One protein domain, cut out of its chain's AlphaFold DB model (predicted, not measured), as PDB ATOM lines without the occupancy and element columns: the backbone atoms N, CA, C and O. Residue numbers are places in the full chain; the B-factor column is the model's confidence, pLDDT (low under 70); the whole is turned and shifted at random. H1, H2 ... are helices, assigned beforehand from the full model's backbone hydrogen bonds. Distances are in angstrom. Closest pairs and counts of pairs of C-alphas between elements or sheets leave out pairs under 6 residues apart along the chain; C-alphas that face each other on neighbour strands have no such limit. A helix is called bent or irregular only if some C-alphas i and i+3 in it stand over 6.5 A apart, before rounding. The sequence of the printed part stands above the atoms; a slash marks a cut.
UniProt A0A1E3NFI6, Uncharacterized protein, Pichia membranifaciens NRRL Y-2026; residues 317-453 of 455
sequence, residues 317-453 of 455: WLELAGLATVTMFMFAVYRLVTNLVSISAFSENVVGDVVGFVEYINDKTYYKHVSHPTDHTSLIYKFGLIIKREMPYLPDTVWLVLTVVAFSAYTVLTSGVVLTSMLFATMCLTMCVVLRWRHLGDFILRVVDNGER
ATOM      1  N   TRP A 317     -17.066  12.853 -25.457       74.62
ATOM      2  CA  TRP A 317     -16.630  13.938 -26.341       74.62
ATOM      3  C   TRP A 317     -15.912  15.070 -25.583       74.62
ATOM      4  O   TRP A 317     -15.003  15.685 -26.136       74.62
ATOM      5  N   LEU A 318     -16.286  15.356 -24.333       76.75
ATOM      6  CA  LEU A 318     -15.701  16.430 -23.529       76.75
ATOM      7  C   LEU A 318     -14.263  16.097 -23.094       76.75
ATOM      8  O   LEU A 318     -13.401  16.981 -23.069       76.75
ATOM      9  N   GLU A 319     -13.989  14.820 -22.818       74.31
ATOM     10  CA  GLU A 319     -12.638  14.314 -22.552       74.31
ATOM     11  C   GLU A 319     -11.780  14.344 -23.821       74.31
ATOM     12  O   GLU A 319     -10.652  14.840 -23.793       74.31
ATOM     13  N   LEU A 320     -12.346  13.922 -24.958       78.94
ATOM     14  CA  LEU A 320     -11.674  13.973 -26.258       78.94
ATOM     15  C   LEU A 320     -11.346  15.415 -26.675       78.94
ATOM     16  O   LEU A 320     -10.229  15.705 -27.100       78.94
ATOM     17  N   ALA A 321     -12.287  16.344 -26.484       78.31
ATOM     18  CA  ALA A 321     -12.062  17.772 -26.687       78.31
ATOM     19  C   ALA A 321     -10.971  18.300 -25.742       78.31
ATOM     20  O   ALA A 321     -10.219  19.207 -26.091       78.31
ATOM     21  N   GLY A 322     -10.837  17.713 -24.551       74.50
ATOM     22  CA  GLY A 322      -9.731  17.983 -23.643       74.50
ATOM     23  C   GLY A 322      -8.378  17.604 -24.181       74.50
ATOM     24  O   GLY A 322      -7.513  18.474 -24.301       74.50
ATOM     25  N   LEU A 323      -8.232  16.344 -24.561       77.19
ATOM     26  CA  LEU A 323      -7.010  15.845 -25.168       77.19
ATOM     27  C   LEU A 323      -6.637  16.675 -26.406       77.19
ATOM     28  O   LEU A 323      -5.508  17.147 -26.501       77.19
ATOM     29  N   ALA A 324      -7.607  16.942 -27.287       78.62
ATOM     30  CA  ALA A 324      -7.410  17.730 -28.502       78.62
ATOM     31  C   ALA A 324      -6.940  19.166 -28.214       78.62
ATOM     32  O   ALA A 324      -6.071  19.687 -28.907       78.62
ATOM     33  N   THR A 325      -7.468  19.821 -27.172       79.56
ATOM     34  CA  THR A 325      -6.988  21.163 -26.796       79.56
ATOM     35  C   THR A 325      -5.572  21.150 -26.223       79.56
ATOM     36  O   THR A 325      -4.816  22.079 -26.487       79.56
ATOM     37  N   VAL A 326      -5.188  20.110 -25.473       78.75
ATOM     38  CA  VAL A 326      -3.833  19.983 -24.911       78.75
ATOM     39  C   VAL A 326      -2.814  19.672 -26.009       78.75
ATOM     40  O   VAL A 326      -1.725  20.244 -26.012       78.75
ATOM     41  N   THR A 327      -3.160  18.823 -26.977       78.44
ATOM     42  CA  THR A 327      -2.282  18.530 -28.120       78.44
ATOM     43  C   THR A 327      -2.140  19.735 -29.045       78.44
ATOM     44  O   THR A 327      -1.017  20.093 -29.398       78.44
ATOM     45  N   MET A 328      -3.238  20.435 -29.358       78.12
ATOM     46  CA  MET A 328      -3.190  21.715 -30.080       78.12
ATOM     47  C   MET A 328      -2.357  22.762 -29.331       78.12
ATOM     48  O   MET A 328      -1.613  23.514 -29.958       78.12
ATOM     49  N   PHE A 329      -2.429  22.793 -27.997       71.88
ATOM     50  CA  PHE A 329      -1.614  23.681 -27.167       71.88
ATOM     51  C   PHE A 329      -0.120  23.364 -27.282       71.88
ATOM     52  O   PHE A 329       0.669  24.266 -27.553       71.88
ATOM     53  N   MET A 330       0.274  22.097 -27.141       74.56
ATOM     54  CA  MET A 330       1.675  21.694 -27.305       74.56
ATOM     55  C   MET A 330       2.188  21.985 -28.717       74.56
ATOM     56  O   MET A 330       3.309  22.462 -28.872       74.56
ATOM     57  N   PHE A 331       1.356  21.789 -29.744       78.56
ATOM     58  CA  PHE A 331       1.701  22.141 -31.120       78.56
ATOM     59  C   PHE A 331       1.859  23.656 -31.316       78.56
ATOM     60  O   PHE A 331       2.786  24.098 -31.993       78.56
ATOM     61  N   ALA A 332       0.998  24.466 -30.694       75.81
ATOM     62  CA  ALA A 332       1.094  25.923 -30.728       75.81
ATOM     63  C   ALA A 332       2.352  26.435 -30.009       75.81
ATOM     64  O   ALA A 332       3.039  27.307 -30.535       75.81
ATOM     65  N   VAL A 333       2.691  25.868 -28.845       75.69
ATOM     66  CA  VAL A 333       3.931  26.184 -28.118       75.69
ATOM     67  C   VAL A 333       5.151  25.759 -28.928       75.69
ATOM     68  O   VAL A 333       6.075  26.551 -29.075       75.69
ATOM     69  N   TYR A 334       5.138  24.560 -29.512       78.06
ATOM     70  CA  TYR A 334       6.201  24.093 -30.398       78.06
ATOM     71  C   TYR A 334       6.404  25.052 -31.577       78.06
ATOM     72  O   TYR A 334       7.515  25.525 -31.781       78.06
ATOM     73  N   ARG A 335       5.322  25.428 -32.278       75.62
ATOM     74  CA  ARG A 335       5.338  26.435 -33.355       75.62
ATOM     75  C   ARG A 335       5.892  27.780 -32.885       75.62
ATOM     76  O   ARG A 335       6.633  28.424 -33.621       75.62
ATOM     77  N   LEU A 336       5.540  28.214 -31.674       69.81
ATOM     78  CA  LEU A 336       6.021  29.467 -31.094       69.81
ATOM     79  C   LEU A 336       7.527  29.400 -30.834       69.81
ATOM     80  O   LEU A 336       8.245  30.306 -31.244       69.81
ATOM     81  N   VAL A 337       8.013  28.315 -30.225       75.19
ATOM     82  CA  VAL A 337       9.442  28.095 -29.974       75.19
ATOM     83  C   VAL A 337      10.213  28.002 -31.288       75.19
ATOM     84  O   VAL A 337      11.212  28.696 -31.434       75.19
ATOM     85  N   THR A 338       9.736  27.240 -32.278       71.75
ATOM     86  CA  THR A 338      10.397  27.169 -33.592       71.75
ATOM     87  C   THR A 338      10.421  28.521 -34.291       71.75
ATOM     88  O   THR A 338      11.431  28.861 -34.894       71.75
ATOM     89  N   ASN A 339       9.360  29.325 -34.167       67.56
ATOM     90  CA  ASN A 339       9.328  30.667 -34.740       67.56
ATOM     91  C   ASN A 339      10.241  31.646 -33.978       67.56
ATOM     92  O   ASN A 339      10.835  32.530 -34.582       67.56
ATOM     93  N   LEU A 340      10.383  31.507 -32.658       64.75
ATOM     94  CA  LEU A 340      11.343  32.287 -31.865       64.75
ATOM     95  C   LEU A 340      12.781  31.943 -32.246       64.75
ATOM     96  O   LEU A 340      13.596  32.840 -32.440       64.75
ATOM     97  N   VAL A 341      13.075  30.652 -32.400       72.19
ATOM     98  CA  VAL A 341      14.379  30.169 -32.862       72.19
ATOM     99  C   VAL A 341      14.637  30.625 -34.299       72.19
ATOM    100  O   VAL A 341      15.738  31.078 -34.597       72.19
ATOM    101  N   SER A 342      13.629  30.616 -35.177       66.06
ATOM    102  CA  SER A 342      13.788  31.128 -36.541       66.06
ATOM    103  C   SER A 342      13.979  32.641 -36.573       66.06
ATOM    104  O   SER A 342      14.742  33.123 -37.395       66.06
ATOM    105  N   ILE A 343      13.329  33.402 -35.685       65.75
ATOM    106  CA  ILE A 343      13.552  34.852 -35.551       65.75
ATOM    107  C   ILE A 343      14.956  35.128 -35.003       65.75
ATOM    108  O   ILE A 343      15.611  36.056 -35.465       65.75
ATOM    109  N   SER A 344      15.437  34.314 -34.060       63.72
ATOM    110  CA  SER A 344      16.809  34.386 -33.549       63.72
ATOM    111  C   SER A 344      17.822  34.159 -34.671       63.72
ATOM    112  O   SER A 344      18.682  35.009 -34.892       63.72
ATOM    113  N   ALA A 345      17.670  33.075 -35.434       63.78
ATOM    114  CA  ALA A 345      18.525  32.774 -36.581       63.78
ATOM    115  C   ALA A 345      18.406  33.841 -37.686       63.78
ATOM    116  O   ALA A 345      19.396  34.246 -38.287       63.78
ATOM    117  N   PHE A 346      17.200  34.369 -37.911       64.88
ATOM    118  CA  PHE A 346      16.976  35.479 -38.834       64.88
ATOM    119  C   PHE A 346      17.680  36.758 -38.367       64.88
ATOM    120  O   PHE A 346      18.208  37.488 -39.194       64.88
ATOM    121  N   SER A 347      17.733  37.032 -37.061       63.72
ATOM    122  CA  SER A 347      18.392  38.232 -36.529       63.72
ATOM    123  C   SER A 347      19.909  38.209 -36.715       63.72
ATOM    124  O   SER A 347      20.494  39.237 -37.053       63.72
ATOM    125  N   GLU A 348      20.531  37.040 -36.562       70.69
ATOM    126  CA  GLU A 348      21.969  36.858 -36.764       70.69
ATOM    127  C   GLU A 348      22.325  37.018 -38.249       70.69
ATOM    128  O   GLU A 348      23.229  37.781 -38.596       70.69
ATOM    129  N   ASN A 349      21.503  36.439 -39.131       76.62
ATOM    130  CA  ASN A 349      21.638  36.599 -40.577       76.62
ATOM    131  C   ASN A 349      21.395  38.045 -41.036       76.62
ATOM    132  O   ASN A 349      22.103  38.535 -41.904       76.62
ATOM    133  N   VAL A 350      20.445  38.770 -40.436       78.88
ATOM    134  CA  VAL A 350      20.150  40.169 -40.794       78.88
ATOM    135  C   VAL A 350      21.307  41.102 -40.453       78.88
ATOM    136  O   VAL A 350      21.617  41.997 -41.237       78.88
ATOM    137  N   VAL A 351      21.942  40.932 -39.291       79.69
ATOM    138  CA  VAL A 351      23.102  41.760 -38.926       79.69
ATOM    139  C   VAL A 351      24.284  41.437 -39.839       79.69
ATOM    140  O   VAL A 351      24.920  42.368 -40.330       79.69
ATOM    141  N   GLY A 352      24.521  40.153 -40.129       84.00
ATOM    142  CA  GLY A 352      25.519  39.720 -41.109       84.00
ATOM    143  C   GLY A 352      25.272  40.311 -42.500       84.00
ATOM    144  O   GLY A 352      26.180  40.891 -43.087       84.00
ATOM    145  N   ASP A 353      24.028  40.276 -42.979       82.00
ATOM    146  CA  ASP A 353      23.620  40.842 -44.268       82.00
ATOM    147  C   ASP A 353      23.812  42.364 -44.322       82.00
ATOM    148  O   ASP A 353      24.253  42.900 -45.340       82.00
ATOM    149  N   VAL A 354      23.495  43.083 -43.238       85.19
ATOM    150  CA  VAL A 354      23.694  44.541 -43.158       85.19
ATOM    151  C   VAL A 354      25.180  44.883 -43.155       85.19
ATOM    152  O   VAL A 354      25.586  45.790 -43.877       85.19
ATOM    153  N   VAL A 355      25.994  44.169 -42.373       85.19
ATOM    154  CA  VAL A 355      27.447  44.385 -42.329       85.19
ATOM    155  C   VAL A 355      28.071  44.055 -43.681       85.19
ATOM    156  O   VAL A 355      28.772  44.900 -44.229       85.19
ATOM    157  N   GLY A 356      27.733  42.909 -44.275       83.81
ATOM    158  CA  GLY A 356      28.212  42.515 -45.599       83.81
ATOM    159  C   GLY A 356      27.783  43.489 -46.698       83.81
ATOM    160  O   GLY A 356      28.555  43.783 -47.604       83.81
ATOM    161  N   PHE A 357      26.580  44.065 -46.610       84.12
ATOM    162  CA  PHE A 357      26.134  45.117 -47.526       84.12
ATOM    163  C   PHE A 357      26.917  46.427 -47.348       84.12
ATOM    164  O   PHE A 357      27.283  47.067 -48.334       84.12
ATOM    165  N   VAL A 358      27.197  46.835 -46.105       84.31
ATOM    166  CA  VAL A 358      27.995  48.036 -45.816       84.31
ATOM    167  C   VAL A 358      29.442  47.852 -46.266       84.31
ATOM    168  O   VAL A 358      29.990  48.760 -46.890       84.31
ATOM    169  N   GLU A 359      30.048  46.696 -45.994       84.75
ATOM    170  CA  GLU A 359      31.397  46.354 -46.455       84.75
ATOM    171  C   GLU A 359      31.473  46.342 -47.977       84.75
ATOM    172  O   GLU A 359      32.353  46.989 -48.536       84.75
ATOM    173  N   TYR A 360      30.503  45.721 -48.650       80.81
ATOM    174  CA  TYR A 360      30.431  45.699 -50.110       80.81
ATOM    175  C   TYR A 360      30.357  47.097 -50.734       80.81
ATOM    176  O   TYR A 360      30.987  47.340 -51.759       80.81
ATOM    177  N   ILE A 361      29.628  48.040 -50.125       79.62
ATOM    178  CA  ILE A 361      29.572  49.426 -50.624       79.62
ATOM    179  C   ILE A 361      30.836  50.216 -50.264       79.62
ATOM    180  O   ILE A 361      31.268  51.076 -51.035       79.62
ATOM    181  N   ASN A 362      31.411  49.971 -49.085       82.56
ATOM    182  CA  ASN A 362      32.600  50.674 -48.616       82.56
ATOM    183  C   ASN A 362      33.866  50.237 -49.365       82.56
ATOM    184  O   ASN A 362      34.772  51.051 -49.571       82.56
ATOM    185  N   ASP A 363      33.923  48.978 -49.797       81.75
ATOM    186  CA  ASP A 363      34.986  48.494 -50.656       81.75
ATOM    187  C   ASP A 363      34.812  49.141 -52.039       81.75
ATOM    188  O   ASP A 363      33.959  48.794 -52.858       81.75
ATOM    189  N   LYS A 364      35.599  50.198 -52.278       60.91
ATOM    190  CA  LYS A 364      35.527  51.111 -53.440       60.91
ATOM    191  C   LYS A 364      35.677  50.416 -54.807       60.91
ATOM    192  O   LYS A 364      35.657  51.072 -55.848       60.91
ATOM    193  N   THR A 365      35.848  49.101 -54.815       54.41
ATOM    194  CA  THR A 365      35.877  48.161 -55.939       54.41
ATOM    195  C   THR A 365      34.498  47.807 -56.494       54.41
ATOM    196  O   THR A 365      34.448  47.133 -57.522       54.41
ATOM    197  N   TYR A 366      33.400  48.321 -55.922       56.41
ATOM    198  CA  TYR A 366      32.028  48.124 -56.423       56.41
ATOM    199  C   TYR A 366      31.896  48.321 -57.944       56.41
ATOM    200  O   TYR A 366      31.183  47.586 -58.616       56.41
ATOM    201  N   TYR A 367      32.627  49.279 -58.526       55.41
ATOM    202  CA  TYR A 367      32.585  49.548 -59.969       55.41
ATOM    203  C   TYR A 367      33.495  48.653 -60.824       55.41
ATOM    204  O   TYR A 367      33.389  48.684 -62.048       55.41
ATOM    205  N   LYS A 368      34.400  47.872 -60.221       53.69
ATOM    206  CA  LYS A 368      35.439  47.125 -60.947       53.69
ATOM    207  C   LYS A 368      35.132  45.634 -61.133       53.69
ATOM    208  O   LYS A 368      35.729  45.024 -62.011       53.69
ATOM    209  N   HIS A 369      34.188  45.068 -60.373       51.19
ATOM    210  CA  HIS A 369      33.897  43.624 -60.383       51.19
ATOM    211  C   HIS A 369      32.400  43.262 -60.504       51.19
ATOM    212  O   HIS A 369      31.988  42.192 -60.067       51.19
ATOM    213  N   VAL A 370      31.575  44.092 -61.162       53.41
ATOM    214  CA  VAL A 370      30.146  43.798 -61.464       53.41
ATOM    215  C   VAL A 370      29.977  42.714 -62.552       53.41
ATOM    216  O   VAL A 370      29.089  42.798 -63.394       53.41
ATOM    217  N   SER A 371      30.847  41.708 -62.606       51.06
ATOM    218  CA  SER A 371      30.787  40.656 -63.628       51.06
ATOM    219  C   SER A 371      30.516  39.252 -63.089       51.06
ATOM    220  O   SER A 371      30.338  38.356 -63.904       51.06
ATOM    221  N   HIS A 372      30.373  39.051 -61.772       47.03
ATOM    222  CA  HIS A 372      29.798  37.804 -61.250       47.03
ATOM    223  C   HIS A 372      28.655  38.060 -60.252       47.03
ATOM    224  O   HIS A 372      28.903  38.352 -59.087       47.03
ATOM    225  N   PRO A 373      27.391  37.976 -60.715       51.31
ATOM    226  CA  PRO A 373      26.195  38.332 -59.950       51.31
ATOM    227  C   PRO A 373      25.608  37.176 -59.119       51.31
ATOM    228  O   PRO A 373      24.419  37.191 -58.800       51.31
ATOM    229  N   THR A 374      26.382  36.139 -58.799       51.78
ATOM    230  CA  THR A 374      25.816  34.888 -58.265       51.78
ATOM    231  C   THR A 374      25.453  34.928 -56.777       51.78
ATOM    232  O   THR A 374      24.601  34.147 -56.369       51.78
ATOM    233  N   ASP A 375      25.940  35.907 -56.004       54.66
ATOM    234  CA  ASP A 375      25.689  35.971 -54.550       54.66
ATOM    235  C   ASP A 375      24.679  37.061 -54.120       54.66
ATOM    236  O   ASP A 375      24.556  37.401 -52.945       54.66
ATOM    237  N   HIS A 376      23.877  37.602 -55.047       57.00
ATOM    238  CA  HIS A 376      22.838  38.613 -54.755       57.00
ATOM    239  C   HIS A 376      21.543  38.044 -54.133       57.00
ATOM    240  O   HIS A 376      20.439  38.551 -54.371       57.00
ATOM    241  N   THR A 377      21.632  36.964 -53.360       65.69
ATOM    242  CA  THR A 377      20.452  36.304 -52.781       65.69
ATOM    243  C   THR A 377      19.875  37.062 -51.587       65.69
ATOM    244  O   THR A 377      18.672  36.947 -51.328       65.69
ATOM    245  N   SER A 378      20.674  37.887 -50.905       77.44
ATOM    246  CA  SER A 378      20.227  38.610 -49.716       77.44
ATOM    247  C   SER A 378      19.212  39.711 -50.049       77.44
ATOM    248  O   SER A 378      19.284  40.450 -51.039       77.44
ATOM    249  N   LEU A 379      18.196  39.813 -49.191       82.06
ATOM    250  CA  LEU A 379      17.032  40.671 -49.410       82.06
ATOM    251  C   LEU A 379      17.406  42.163 -49.386       82.06
ATOM    252  O   LEU A 379      16.802  42.966 -50.101       82.06
ATOM    253  N   ILE A 380      18.442  42.521 -48.620       85.94
ATOM    254  CA  ILE A 380      18.949  43.891 -48.518       85.94
ATOM    255  C   ILE A 380      19.543  44.391 -49.843       85.94
ATOM    256  O   ILE A 380      19.308  45.539 -50.220       85.94
ATOM    257  N   TYR A 381      20.210  43.520 -50.608       84.44
ATOM    258  CA  TYR A 381      20.760  43.870 -51.920       84.44
ATOM    259  C   TYR A 381      19.652  44.162 -52.925       84.44
ATOM    260  O   TYR A 381      19.715  45.163 -53.641       84.44
ATOM    261  N   LYS A 382      18.597  43.337 -52.939       85.56
ATOM    262  CA  LYS A 382      17.415  43.568 -53.786       85.56
ATOM    263  C   LYS A 382      16.744  44.897 -53.444       85.56
ATOM    264  O   LYS A 382      16.426  45.665 -54.350       85.56
ATOM    265  N   PHE A 383      16.594  45.204 -52.154       86.38
ATOM    266  CA  PHE A 383      16.067  46.493 -51.698       86.38
ATOM    267  C   PHE A 383      16.945  47.668 -52.134       86.38
ATOM    268  O   PHE A 383      16.429  48.659 -52.651       86.38
ATOM    269  N   GLY A 384      18.266  47.538 -52.009       86.88
ATOM    270  CA  GLY A 384      19.219  48.513 -52.532       86.88
ATOM    271  C   GLY A 384      19.019  48.790 -54.006       86.88
ATOM    272  O   GLY A 384      18.889  49.947 -54.412       86.88
ATOM    273  N   LEU A 385      18.950  47.732 -54.803       85.88
ATOM    274  CA  LEU A 385      18.833  47.834 -56.249       85.88
ATOM    275  C   LEU A 385      17.521  48.512 -56.669       85.88
ATOM    276  O   LEU A 385      17.531  49.339 -57.580       85.88
ATOM    277  N   ILE A 386      16.419  48.236 -55.962       89.00
ATOM    278  CA  ILE A 386      15.125  48.900 -56.178       89.00
ATOM    279  C   ILE A 386      15.219  50.396 -55.855       89.00
ATOM    280  O   ILE A 386      14.855  51.215 -56.693       89.00
ATOM    281  N   ILE A 387      15.757  50.775 -54.688       88.75
ATOM    282  CA  ILE A 387      15.886  52.192 -54.307       88.75
ATOM    283  C   ILE A 387      16.802  52.937 -55.288       88.75
ATOM    284  O   ILE A 387      16.506  54.070 -55.667       88.75
ATOM    285  N   LYS A 388      17.883  52.296 -55.749       87.88
ATOM    286  CA  LYS A 388      18.810  52.885 -56.726       87.88
ATOM    287  C   LYS A 388      18.139  53.105 -58.079       87.88
ATOM    288  O   LYS A 388      18.384  54.114 -58.733       87.88
ATOM    289  N   ARG A 389      17.300  52.152 -58.493       90.25
ATOM    290  CA  ARG A 389      16.530  52.229 -59.734       90.25
ATOM    291  C   ARG A 389      15.482  53.337 -59.684       90.25
ATOM    292  O   ARG A 389      15.319  54.039 -60.675       90.25
ATOM    293  N   GLU A 390      14.811  53.497 -58.547       94.00
ATOM    294  CA  GLU A 390      13.743  54.484 -58.386       94.00
ATOM    295  C   GLU A 390      14.285  55.910 -58.201       94.00
ATOM    296  O   GLU A 390      13.694  56.876 -58.678       94.00
ATOM    297  N   MET A 391      15.437  56.058 -57.537       92.94
ATOM    298  CA  MET A 391      16.045  57.361 -57.259       92.94
ATOM    299  C   MET A 391      17.523  57.416 -57.687       92.94
ATOM    300  O   MET A 391      18.420  57.456 -56.839       92.94
ATOM    301  N   PRO A 392      17.811  57.487 -58.999       92.75
ATOM    302  CA  PRO A 392      19.180  57.421 -59.521       92.75
ATOM    303  C   PRO A 392      20.040  58.651 -59.188       92.75
ATOM    304  O   PRO A 392      21.257  58.606 -59.327       92.75
ATOM    305  N   TYR A 393      19.425  59.759 -58.768       95.50
ATOM    306  CA  TYR A 393      20.114  61.028 -58.506       95.50
ATOM    307  C   TYR A 393      20.678  61.143 -57.082       95.50
ATOM    308  O   TYR A 393      21.293  62.160 -56.755       95.50
ATOM    309  N   LEU A 394      20.430  60.158 -56.210       92.00
ATOM    310  CA  LEU A 394      20.912  60.218 -54.834       92.00
ATOM    311  C   LEU A 394      22.432  59.991 -54.767       92.00
ATOM    312  O   LEU A 394      22.938  59.081 -55.423       92.00
ATOM    313  N   PRO A 395      23.161  60.749 -53.925       92.81
ATOM    314  CA  PRO A 395      24.535  60.409 -53.580       92.81
ATOM    315  C   PRO A 395      24.591  59.008 -52.961       92.81
ATOM    316  O   PRO A 395      23.740  58.681 -52.129       92.81
ATOM    317  N   ASP A 396      25.617  58.222 -53.290       86.44
ATOM    318  CA  ASP A 396      25.751  56.827 -52.834       86.44
ATOM    319  C   ASP A 396      25.648  56.687 -51.307       86.44
ATOM    320  O   ASP A 396      25.039  55.748 -50.796       86.44
ATOM    321  N   THR A 397      26.168  57.666 -50.559       88.69
ATOM    322  CA  THR A 397      26.078  57.698 -49.093       88.69
ATOM    323  C   THR A 397      24.638  57.825 -48.602       88.69
ATOM    324  O   THR A 397      24.247  57.160 -47.647       88.69
ATOM    325  N   VAL A 398      23.832  58.675 -49.246       92.06
ATOM    326  CA  VAL A 398      22.427  58.882 -48.866       92.06
ATOM    327  C   VAL A 398      21.603  57.667 -49.267       92.06
ATOM    328  O   VAL A 398      20.744  57.241 -48.500       92.06
ATOM    329  N   TRP A 399      21.898  57.081 -50.430       91.06
ATOM    330  CA  TRP A 399      21.280  55.837 -50.869       91.06
ATOM    331  C   TRP A 399      21.510  54.714 -49.853       91.06
ATOM    332  O   TRP A 399      20.523  54.161 -49.383       91.06
ATOM    333  N   LEU A 400      22.759  54.463 -49.434       88.38
ATOM    334  CA  LEU A 400      23.103  53.440 -48.433       88.38
ATOM    335  C   LEU A 400      22.337  53.645 -47.124       88.38
ATOM    336  O   LEU A 400      21.719  52.715 -46.603       88.38
ATOM    337  N   VAL A 401      22.364  54.868 -46.588       89.75
ATOM    338  CA  VAL A 401      21.667  55.185 -45.333       89.75
ATOM    339  C   VAL A 401      20.166  54.942 -45.486       89.75
ATOM    340  O   VAL A 401      19.549  54.357 -44.597       89.75
ATOM    341  N   LEU A 402      19.581  55.331 -46.620       92.06
ATOM    342  CA  LEU A 402      18.164  55.121 -46.891       92.06
ATOM    343  C   LEU A 402      17.813  53.630 -46.974       92.06
ATOM    344  O   LEU A 402      16.800  53.230 -46.401       92.06
ATOM    345  N   THR A 403      18.645  52.796 -47.609       90.31
ATOM    346  CA  THR A 403      18.435  51.341 -47.654       90.31
ATOM    347  C   THR A 403      18.457  50.722 -46.272       90.31
ATOM    348  O   THR A 403      17.554  49.962 -45.931       90.31
ATOM    349  N   VAL A 404      19.466  51.054 -45.463       88.69
ATOM    350  CA  VAL A 404      19.628  50.488 -44.119       88.69
ATOM    351  C   VAL A 404      18.482  50.930 -43.204       88.69
ATOM    352  O   VAL A 404      17.925  50.118 -42.464       88.69
ATOM    353  N   VAL A 405      18.061  52.196 -43.282       90.25
ATOM    354  CA  VAL A 405      16.919  52.712 -42.508       90.25
ATOM    355  C   VAL A 405      15.604  52.068 -42.956       90.25
ATOM    356  O   VAL A 405      14.821  51.636 -42.114       90.25
ATOM    357  N   ALA A 406      15.357  51.948 -44.262       89.31
ATOM    358  CA  ALA A 406      14.142  51.318 -44.774       89.31
ATOM    359  C   ALA A 406      14.077  49.825 -44.414       89.31
ATOM    360  O   ALA A 406      13.043  49.341 -43.951       89.31
ATOM    361  N   PHE A 407      15.191  49.108 -44.572       87.69
ATOM    362  CA  PHE A 407      15.291  47.689 -44.248       87.69
ATOM    363  C   PHE A 407      15.146  47.436 -42.742       87.69
ATOM    364  O   PHE A 407      14.380  46.565 -42.337       87.69
ATOM    365  N   SER A 408      15.795  48.237 -41.893       83.69
ATOM    366  CA  SER A 408      15.633  48.129 -40.435       83.69
ATOM    367  C   SER A 408      14.203  48.437 -39.984       83.69
ATOM    368  O   SER A 408      13.644  47.683 -39.188       83.69
ATOM    369  N   ALA A 409      13.566  49.477 -40.532       86.06
ATOM    370  CA  ALA A 409      12.166  49.784 -40.246       86.06
ATOM    371  C   ALA A 409      11.232  48.637 -40.666       86.06
ATOM    372  O   ALA A 409      10.354  48.249 -39.896       86.06
ATOM    373  N   TYR A 410      11.447  48.055 -41.848       87.00
ATOM    374  CA  TYR A 410      10.705  46.885 -42.319       87.00
ATOM    375  C   TYR A 410      10.863  45.687 -41.373       87.00
ATOM    376  O   TYR A 410       9.867  45.080 -40.972       87.00
ATOM    377  N   THR A 411      12.089  45.381 -40.949       84.44
ATOM    378  CA  THR A 411      12.378  44.276 -40.023       84.44
ATOM    379  C   THR A 411      11.748  44.500 -38.647       84.44
ATOM    380  O   THR A 411      11.162  43.582 -38.073       84.44
ATOM    381  N   VAL A 412      11.786  45.725 -38.116       82.75
ATOM    382  CA  VAL A 412      11.143  46.068 -36.834       82.75
ATOM    383  C   VAL A 412       9.618  45.975 -36.933       82.75
ATOM    384  O   VAL A 412       8.972  45.441 -36.033       82.75
ATOM    385  N   LEU A 413       9.022  46.452 -38.027       85.00
ATOM    386  CA  LEU A 413       7.573  46.383 -38.221       85.00
ATOM    387  C   LEU A 413       7.088  44.941 -38.387       85.00
ATOM    388  O   LEU A 413       6.127  44.540 -37.732       85.00
ATOM    389  N   THR A 414       7.754  44.149 -39.224       83.44
ATOM    390  CA  THR A 414       7.387  42.744 -39.458       83.44
ATOM    391  C   THR A 414       7.570  41.899 -38.199       83.44
ATOM    392  O   THR A 414       6.641  41.193 -37.806       83.44
ATOM    393  N   SER A 415       8.701  42.030 -37.499       81.12
ATOM    394  CA  SER A 415       8.910  41.361 -36.207       81.12
ATOM    395  C   SER A 415       7.904  41.819 -35.147       81.12
ATOM    396  O   SER A 415       7.385  40.986 -34.404       81.12
ATOM    397  N   GLY A 416       7.542  43.104 -35.118       81.69
ATOM    398  CA  GLY A 416       6.502  43.638 -34.238       81.69
ATOM    399  C   GLY A 416       5.121  43.030 -34.500       81.69
ATOM    400  O   GLY A 416       4.423  42.646 -33.559       81.69
ATOM    401  N   VAL A 417       4.723  42.875 -35.766       81.88
ATOM    402  CA  VAL A 417       3.460  42.207 -36.137       81.88
ATOM    403  C   VAL A 417       3.472  40.739 -35.701       81.88
ATOM    404  O   VAL A 417       2.501  40.260 -35.113       81.88
ATOM    405  N   VAL A 418       4.584  40.032 -35.908       81.81
ATOM    406  CA  VAL A 418       4.709  38.633 -35.475       81.81
ATOM    407  C   VAL A 418       4.631  38.530 -33.951       81.81
ATOM    408  O   VAL A 418       3.823  37.760 -33.433       81.81
ATOM    409  N   LEU A 419       5.378  39.356 -33.219       79.81
ATOM    410  CA  LEU A 419       5.392  39.354 -31.757       79.81
ATOM    411  C   LEU A 419       4.018  39.702 -31.173       79.81
ATOM    412  O   LEU A 419       3.551  39.029 -30.258       79.81
ATOM    413  N   THR A 420       3.328  40.706 -31.717       81.81
ATOM    414  CA  THR A 420       1.976  41.069 -31.255       81.81
ATOM    415  C   THR A 420       0.961  39.963 -31.532       81.81
ATOM    416  O   THR A 420       0.150  39.660 -30.657       81.81
ATOM    417  N   SER A 421       1.042  39.301 -32.692       82.44
ATOM    418  CA  SER A 421       0.192  38.146 -33.001       82.44
ATOM    419  C   SER A 421       0.452  36.966 -32.054       82.44
ATOM    420  O   SER A 421      -0.494  36.342 -31.569       82.44
ATOM    421  N   MET A 422       1.718  36.717 -31.698       80.25
ATOM    422  CA  MET A 422       2.089  35.704 -30.710       80.25
ATOM    423  C   MET A 422       1.579  36.058 -29.316       80.25
ATOM    424  O   MET A 422       0.960  35.219 -28.668       80.25
ATOM    425  N   LEU A 423       1.778  37.297 -28.856       80.88
ATOM    426  CA  LEU A 423       1.275  37.747 -27.557       80.88
ATOM    427  C   LEU A 423      -0.246  37.609 -27.478       80.88
ATOM    428  O   LEU A 423      -0.763  37.081 -26.494       80.88
ATOM    429  N   PHE A 424      -0.962  38.004 -28.529       81.88
ATOM    430  CA  PHE A 424      -2.407  37.831 -28.600       81.88
ATOM    431  C   PHE A 424      -2.808  36.353 -28.498       81.88
ATOM    432  O   PHE A 424      -3.643  36.004 -27.664       81.88
ATOM    433  N   ALA A 425      -2.154  35.467 -29.255       80.38
ATOM    434  CA  ALA A 425      -2.392  34.029 -29.170       80.38
ATOM    435  C   ALA A 425      -2.118  33.482 -27.758       80.38
ATOM    436  O   ALA A 425      -2.939  32.743 -27.217       80.38
ATOM    437  N   THR A 426      -1.020  33.889 -27.110       81.56
ATOM    438  CA  THR A 426      -0.718  33.473 -25.729       81.56
ATOM    439  C   THR A 426      -1.746  33.990 -24.722       81.56
ATOM    440  O   THR A 426      -2.123  33.259 -23.806       81.56
ATOM    441  N   MET A 427      -2.279  35.204 -24.898       81.38
ATOM    442  CA  MET A 427      -3.360  35.721 -24.053       81.38
ATOM    443  C   MET A 427      -4.660  34.936 -24.242       81.38
ATOM    444  O   MET A 427      -5.300  34.561 -23.261       81.38
ATOM    445  N   CYS A 428      -5.029  34.614 -25.481       78.12
ATOM    446  CA  CYS A 428      -6.181  33.754 -25.744       78.12
ATOM    447  C   CYS A 428      -5.995  32.363 -25.120       78.12
ATOM    448  O   CYS A 428      -6.904  31.857 -24.466       78.12
ATOM    449  N   LEU A 429      -4.806  31.768 -25.255       77.12
ATOM    450  CA  LEU A 429      -4.499  30.459 -24.675       77.12
ATOM    451  C   LEU A 429      -4.543  30.481 -23.147       77.12
ATOM    452  O   LEU A 429      -5.183  29.621 -22.546       77.12
ATOM    453  N   THR A 430      -3.917  31.468 -22.508       82.88
ATOM    454  CA  THR A 430      -3.946  31.601 -21.042       82.88
ATOM    455  C   THR A 430      -5.370  31.790 -20.528       82.88
ATOM    456  O   THR A 430      -5.749  31.138 -19.557       82.88
ATOM    457  N   MET A 431      -6.203  32.581 -21.212       83.31
ATOM    458  CA  MET A 431      -7.619  32.725 -20.868       83.31
ATOM    459  C   MET A 431      -8.381  31.395 -20.990       83.31
ATOM    460  O   MET A 431      -9.121  31.031 -20.074       83.31
ATOM    461  N   CYS A 432      -8.170  30.634 -22.068       80.50
ATOM    462  CA  CYS A 432      -8.773  29.310 -22.247       80.50
ATOM    463  C   CYS A 432      -8.343  28.323 -21.151       80.50
ATOM    464  O   CYS A 432      -9.179  27.594 -20.613       80.50
ATOM    465  N   VAL A 433      -7.058  28.325 -20.778       81.56
ATOM    466  CA  VAL A 433      -6.523  27.483 -19.698       81.56
ATOM    467  C   VAL A 433      -7.157  27.869 -18.363       81.56
ATOM    468  O   VAL A 433      -7.653  26.992 -17.664       81.56
ATOM    469  N   VAL A 434      -7.233  29.159 -18.024       83.69
ATOM    470  CA  VAL A 434      -7.841  29.627 -16.765       83.69
ATOM    471  C   VAL A 434      -9.320  29.245 -16.671       83.69
ATOM    472  O   VAL A 434      -9.758  28.741 -15.635       83.69
ATOM    473  N   LEU A 435     -10.091  29.432 -17.747       81.06
ATOM    474  CA  LEU A 435     -11.502  29.030 -17.785       81.06
ATOM    475  C   LEU A 435     -11.661  27.520 -17.580       81.06
ATOM    476  O   LEU A 435     -12.536  27.078 -16.834       81.06
ATOM    477  N   ARG A 436     -10.778  26.724 -18.186       81.94
ATOM    478  CA  ARG A 436     -10.798  25.268 -18.051       81.94
ATOM    479  C   ARG A 436     -10.395  24.799 -16.655       81.94
ATOM    480  O   ARG A 436     -11.049  23.920 -16.102       81.94
ATOM    481  N   TRP A 437      -9.365  25.401 -16.065       84.50
ATOM    482  CA  TRP A 437      -8.946  25.125 -14.688       84.50
ATOM    483  C   TRP A 437     -10.040  25.458 -13.683       84.50
ATOM    484  O   TRP A 437     -10.234  24.716 -12.726       84.50
ATOM    485  N   ARG A 438     -10.805  26.529 -13.924       85.69
ATOM    486  CA  ARG A 438     -11.964  26.861 -13.097       85.69
ATOM    487  C   ARG A 438     -13.029  25.762 -13.151       85.69
ATOM    488  O   ARG A 438     -13.491  25.326 -12.104       85.69
ATOM    489  N   HIS A 439     -13.355  25.262 -14.344       80.44
ATOM    490  CA  HIS A 439     -14.289  24.140 -14.490       80.44
ATOM    491  C   HIS A 439     -13.777  22.843 -13.849       80.44
ATOM    492  O   HIS A 439     -14.565  22.117 -13.247       80.44
ATOM    493  N   LEU A 440     -12.474  22.565 -13.942       78.44
ATOM    494  CA  LEU A 440     -11.856  21.420 -13.270       78.44
ATOM    495  C   LEU A 440     -11.930  21.563 -11.742       78.44
ATOM    496  O   LEU A 440     -12.253  20.601 -11.055       78.44
ATOM    497  N   GLY A 441     -11.677  22.763 -11.214       87.06
ATOM    498  CA  GLY A 441     -11.801  23.059  -9.788       87.06
ATOM    499  C   GLY A 441     -13.226  22.850  -9.277       87.06
ATOM    500  O   GLY A 441     -13.419  22.154  -8.284       87.06
ATOM    501  N   ASP A 442     -14.225  23.368  -9.998       86.50
ATOM    502  CA  ASP A 442     -15.641  23.161  -9.666       86.50
ATOM    503  C   ASP A 442     -16.027  21.672  -9.722       86.50
ATOM    504  O   ASP A 442     -16.826  21.202  -8.910       86.50
ATOM    505  N   PHE A 443     -15.456  20.912 -10.662       80.50
ATOM    506  CA  PHE A 443     -15.664  19.469 -10.757       80.50
ATOM    507  C   PHE A 443     -15.062  18.724  -9.559       80.50
ATOM    508  O   PHE A 443     -15.762  17.939  -8.925       80.50
ATOM    509  N   ILE A 444     -13.800  18.996  -9.213       85.44
ATOM    510  CA  ILE A 444     -13.119  18.359  -8.077       85.44
ATOM    511  C   ILE A 444     -13.856  18.665  -6.770       85.44
ATOM    512  O   ILE A 444     -14.110  17.747  -5.995       85.44
ATOM    513  N   LEU A 445     -14.260  19.921  -6.550       88.38
ATOM    514  CA  LEU A 445     -15.022  20.307  -5.359       88.38
ATOM    515  C   LEU A 445     -16.350  19.548  -5.261       88.38
ATOM    516  O   LEU A 445     -16.674  19.034  -4.198       88.38
ATOM    517  N   ARG A 446     -17.083  19.387  -6.371       83.69
ATOM    518  CA  ARG A 446     -18.324  18.592  -6.385       83.69
ATOM    519  C   ARG A 446     -18.093  17.110  -6.112       83.69
ATOM    520  O   ARG A 446     -18.927  16.484  -5.467       83.69
ATOM    521  N   VAL A 447     -16.999  16.536  -6.614       84.12
ATOM    522  CA  VAL A 447     -16.649  15.131  -6.346       84.12
ATOM    523  C   VAL A 447     -16.346  14.934  -4.860       84.12
ATOM    524  O   VAL A 447     -16.820  13.963  -4.276       84.12
ATOM    525  N   VAL A 448     -15.618  15.868  -4.242       91.81
ATOM    526  CA  VAL A 448     -15.311  15.832  -2.803       91.81
ATOM    527  C   VAL A 448     -16.580  16.014  -1.962       91.81
ATOM    528  O   VAL A 448     -16.865  15.159  -1.125       91.81
ATOM    529  N   ASP A 449     -17.391  17.041  -2.240       90.69
ATOM    530  CA  ASP A 449     -18.634  17.328  -1.501       90.69
ATOM    531  C   ASP A 449     -19.647  16.170  -1.565       90.69
ATOM    532  O   ASP A 449     -20.379  15.918  -0.605       90.69
ATOM    533  N   ASN A 450     -19.719  15.466  -2.699       87.19
ATOM    534  CA  ASN A 450     -20.601  14.308  -2.852       87.19
ATOM    535  C   ASN A 450     -20.018  13.050  -2.196       87.19
ATOM    536  O   ASN A 450     -20.772  12.266  -1.626       87.19
ATOM    537  N   GLY A 451     -18.693  12.866  -2.236       86.81
ATOM    538  CA  GLY A 451     -18.015  11.742  -1.589       86.81
ATOM    539  C   GLY A 451     -18.167  11.751  -0.065       86.81
ATOM    540  O   GLY A 451     -18.386  10.699   0.530       86.81
ATOM    541  N   GLU A 452     -18.143  12.931   0.561       84.38
ATOM    542  CA  GLU A 452     -18.365  13.083   2.009       84.38
ATOM    543  C   GLU A 452     -19.790  12.734   2.461       84.38
ATOM    544  O   GLU A 452     -20.009  12.498   3.644       84.38
ATOM    545  N   ARG A 453     -20.773  12.682   1.551       72.94
ATOM    546  CA  ARG A 453     -22.157  12.298   1.887       72.94
ATOM    547  C   ARG A 453     -22.425  10.799   1.773       72.94
ATOM    548  O   ARG A 453     -23.496  10.353   2.176       72.94
TER     549      ARG A 453
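This is residues 317 to 453 of the 455 residues of an uncharacterized protein of Pichia membranifaciens NRRL Y-2026 (UniProt A0A1E3NFI6). Two long helices, H4 and H1, run side by side in opposite ways and make a long thin rod, and the short helix H3 packs on both near one end, beside the first residues of H4 and the last turns of H1. At that same end residues 363 to 377, with the tiny H2 among them, stick out as a loop, while at the other end residues 437 to 453 of the H4 side stick out alone. The printed part has 137 residues with four named helices, in the order H1, H2, H3, H4, and no named strand; the class is all helix. The whole is extended, with a radius of gyration of the C-alphas of 26.0 A, and spans 92 by 25 by 21 A.

H4, residues 396 to 451, touches H1, residues 317 to 362, at a shallow tilt of 17 degrees, opposite ways; their closest C-alphas, those of Val 354 and Val 404, are 7.3 A apart. H3, residues 379 to 390, touches H4 at a steep tilt of 47 degrees, opposite ways, with the C-alphas of Gly 384 and Thr 403 closest at 5.7 A; H4 touches H3 with residues 399 to 407 alone. H3 also touches H1 at a steep tilt of 59 degrees, the same way, through residues 380 to 381 of H3 and 353 to 357 of H1 alone; the closest C-alphas, those of Asp 353 and Ile 380, are 7.0 A apart. With one of these three pairs at a shallow tilt, the helix packing is mostly crossed, but only just. H2, residues 364 to 367, is close to H1 but not clearly touching, with the C-alphas of Tyr 360 and Tyr 366 closest at 6.9 A. H2 is apart from H3 and from H4. In H1, H3 and H4 every O i to N i+4 pair is within hydrogen-bond range; H2 is too short for such a pair, and its one O i to N i+3 pair is not within range.

H4 has 56 residues and measures 81.1 A from C-alpha 396 at (25.751, 56.827, -52.834) to C-alpha 451 at (-18.015, 11.742, -1.589). H1 has 46 residues and measures 65.3 A, from C-alpha 317 at (-16.630, 13.938, -26.341) to C-alpha 362. H3 measures 16.8 A from C-alpha 379 to C-alpha 390. H2 is irregular, with C-alphas 364 and 367 7.3 A apart.

The two C-alphas farthest apart, those of Lys 368 and Arg 453, are 92.1 A apart. The printed part has no cut. The link from H2 to H3, 11 residues, is long; those from H1 to H2 and from H3 to H4 are tight. The mean pLDDT of the printed part is 79.0, and the model is under 70 at residues 336, 339 to 340, 342 to 347 and 364 to 377.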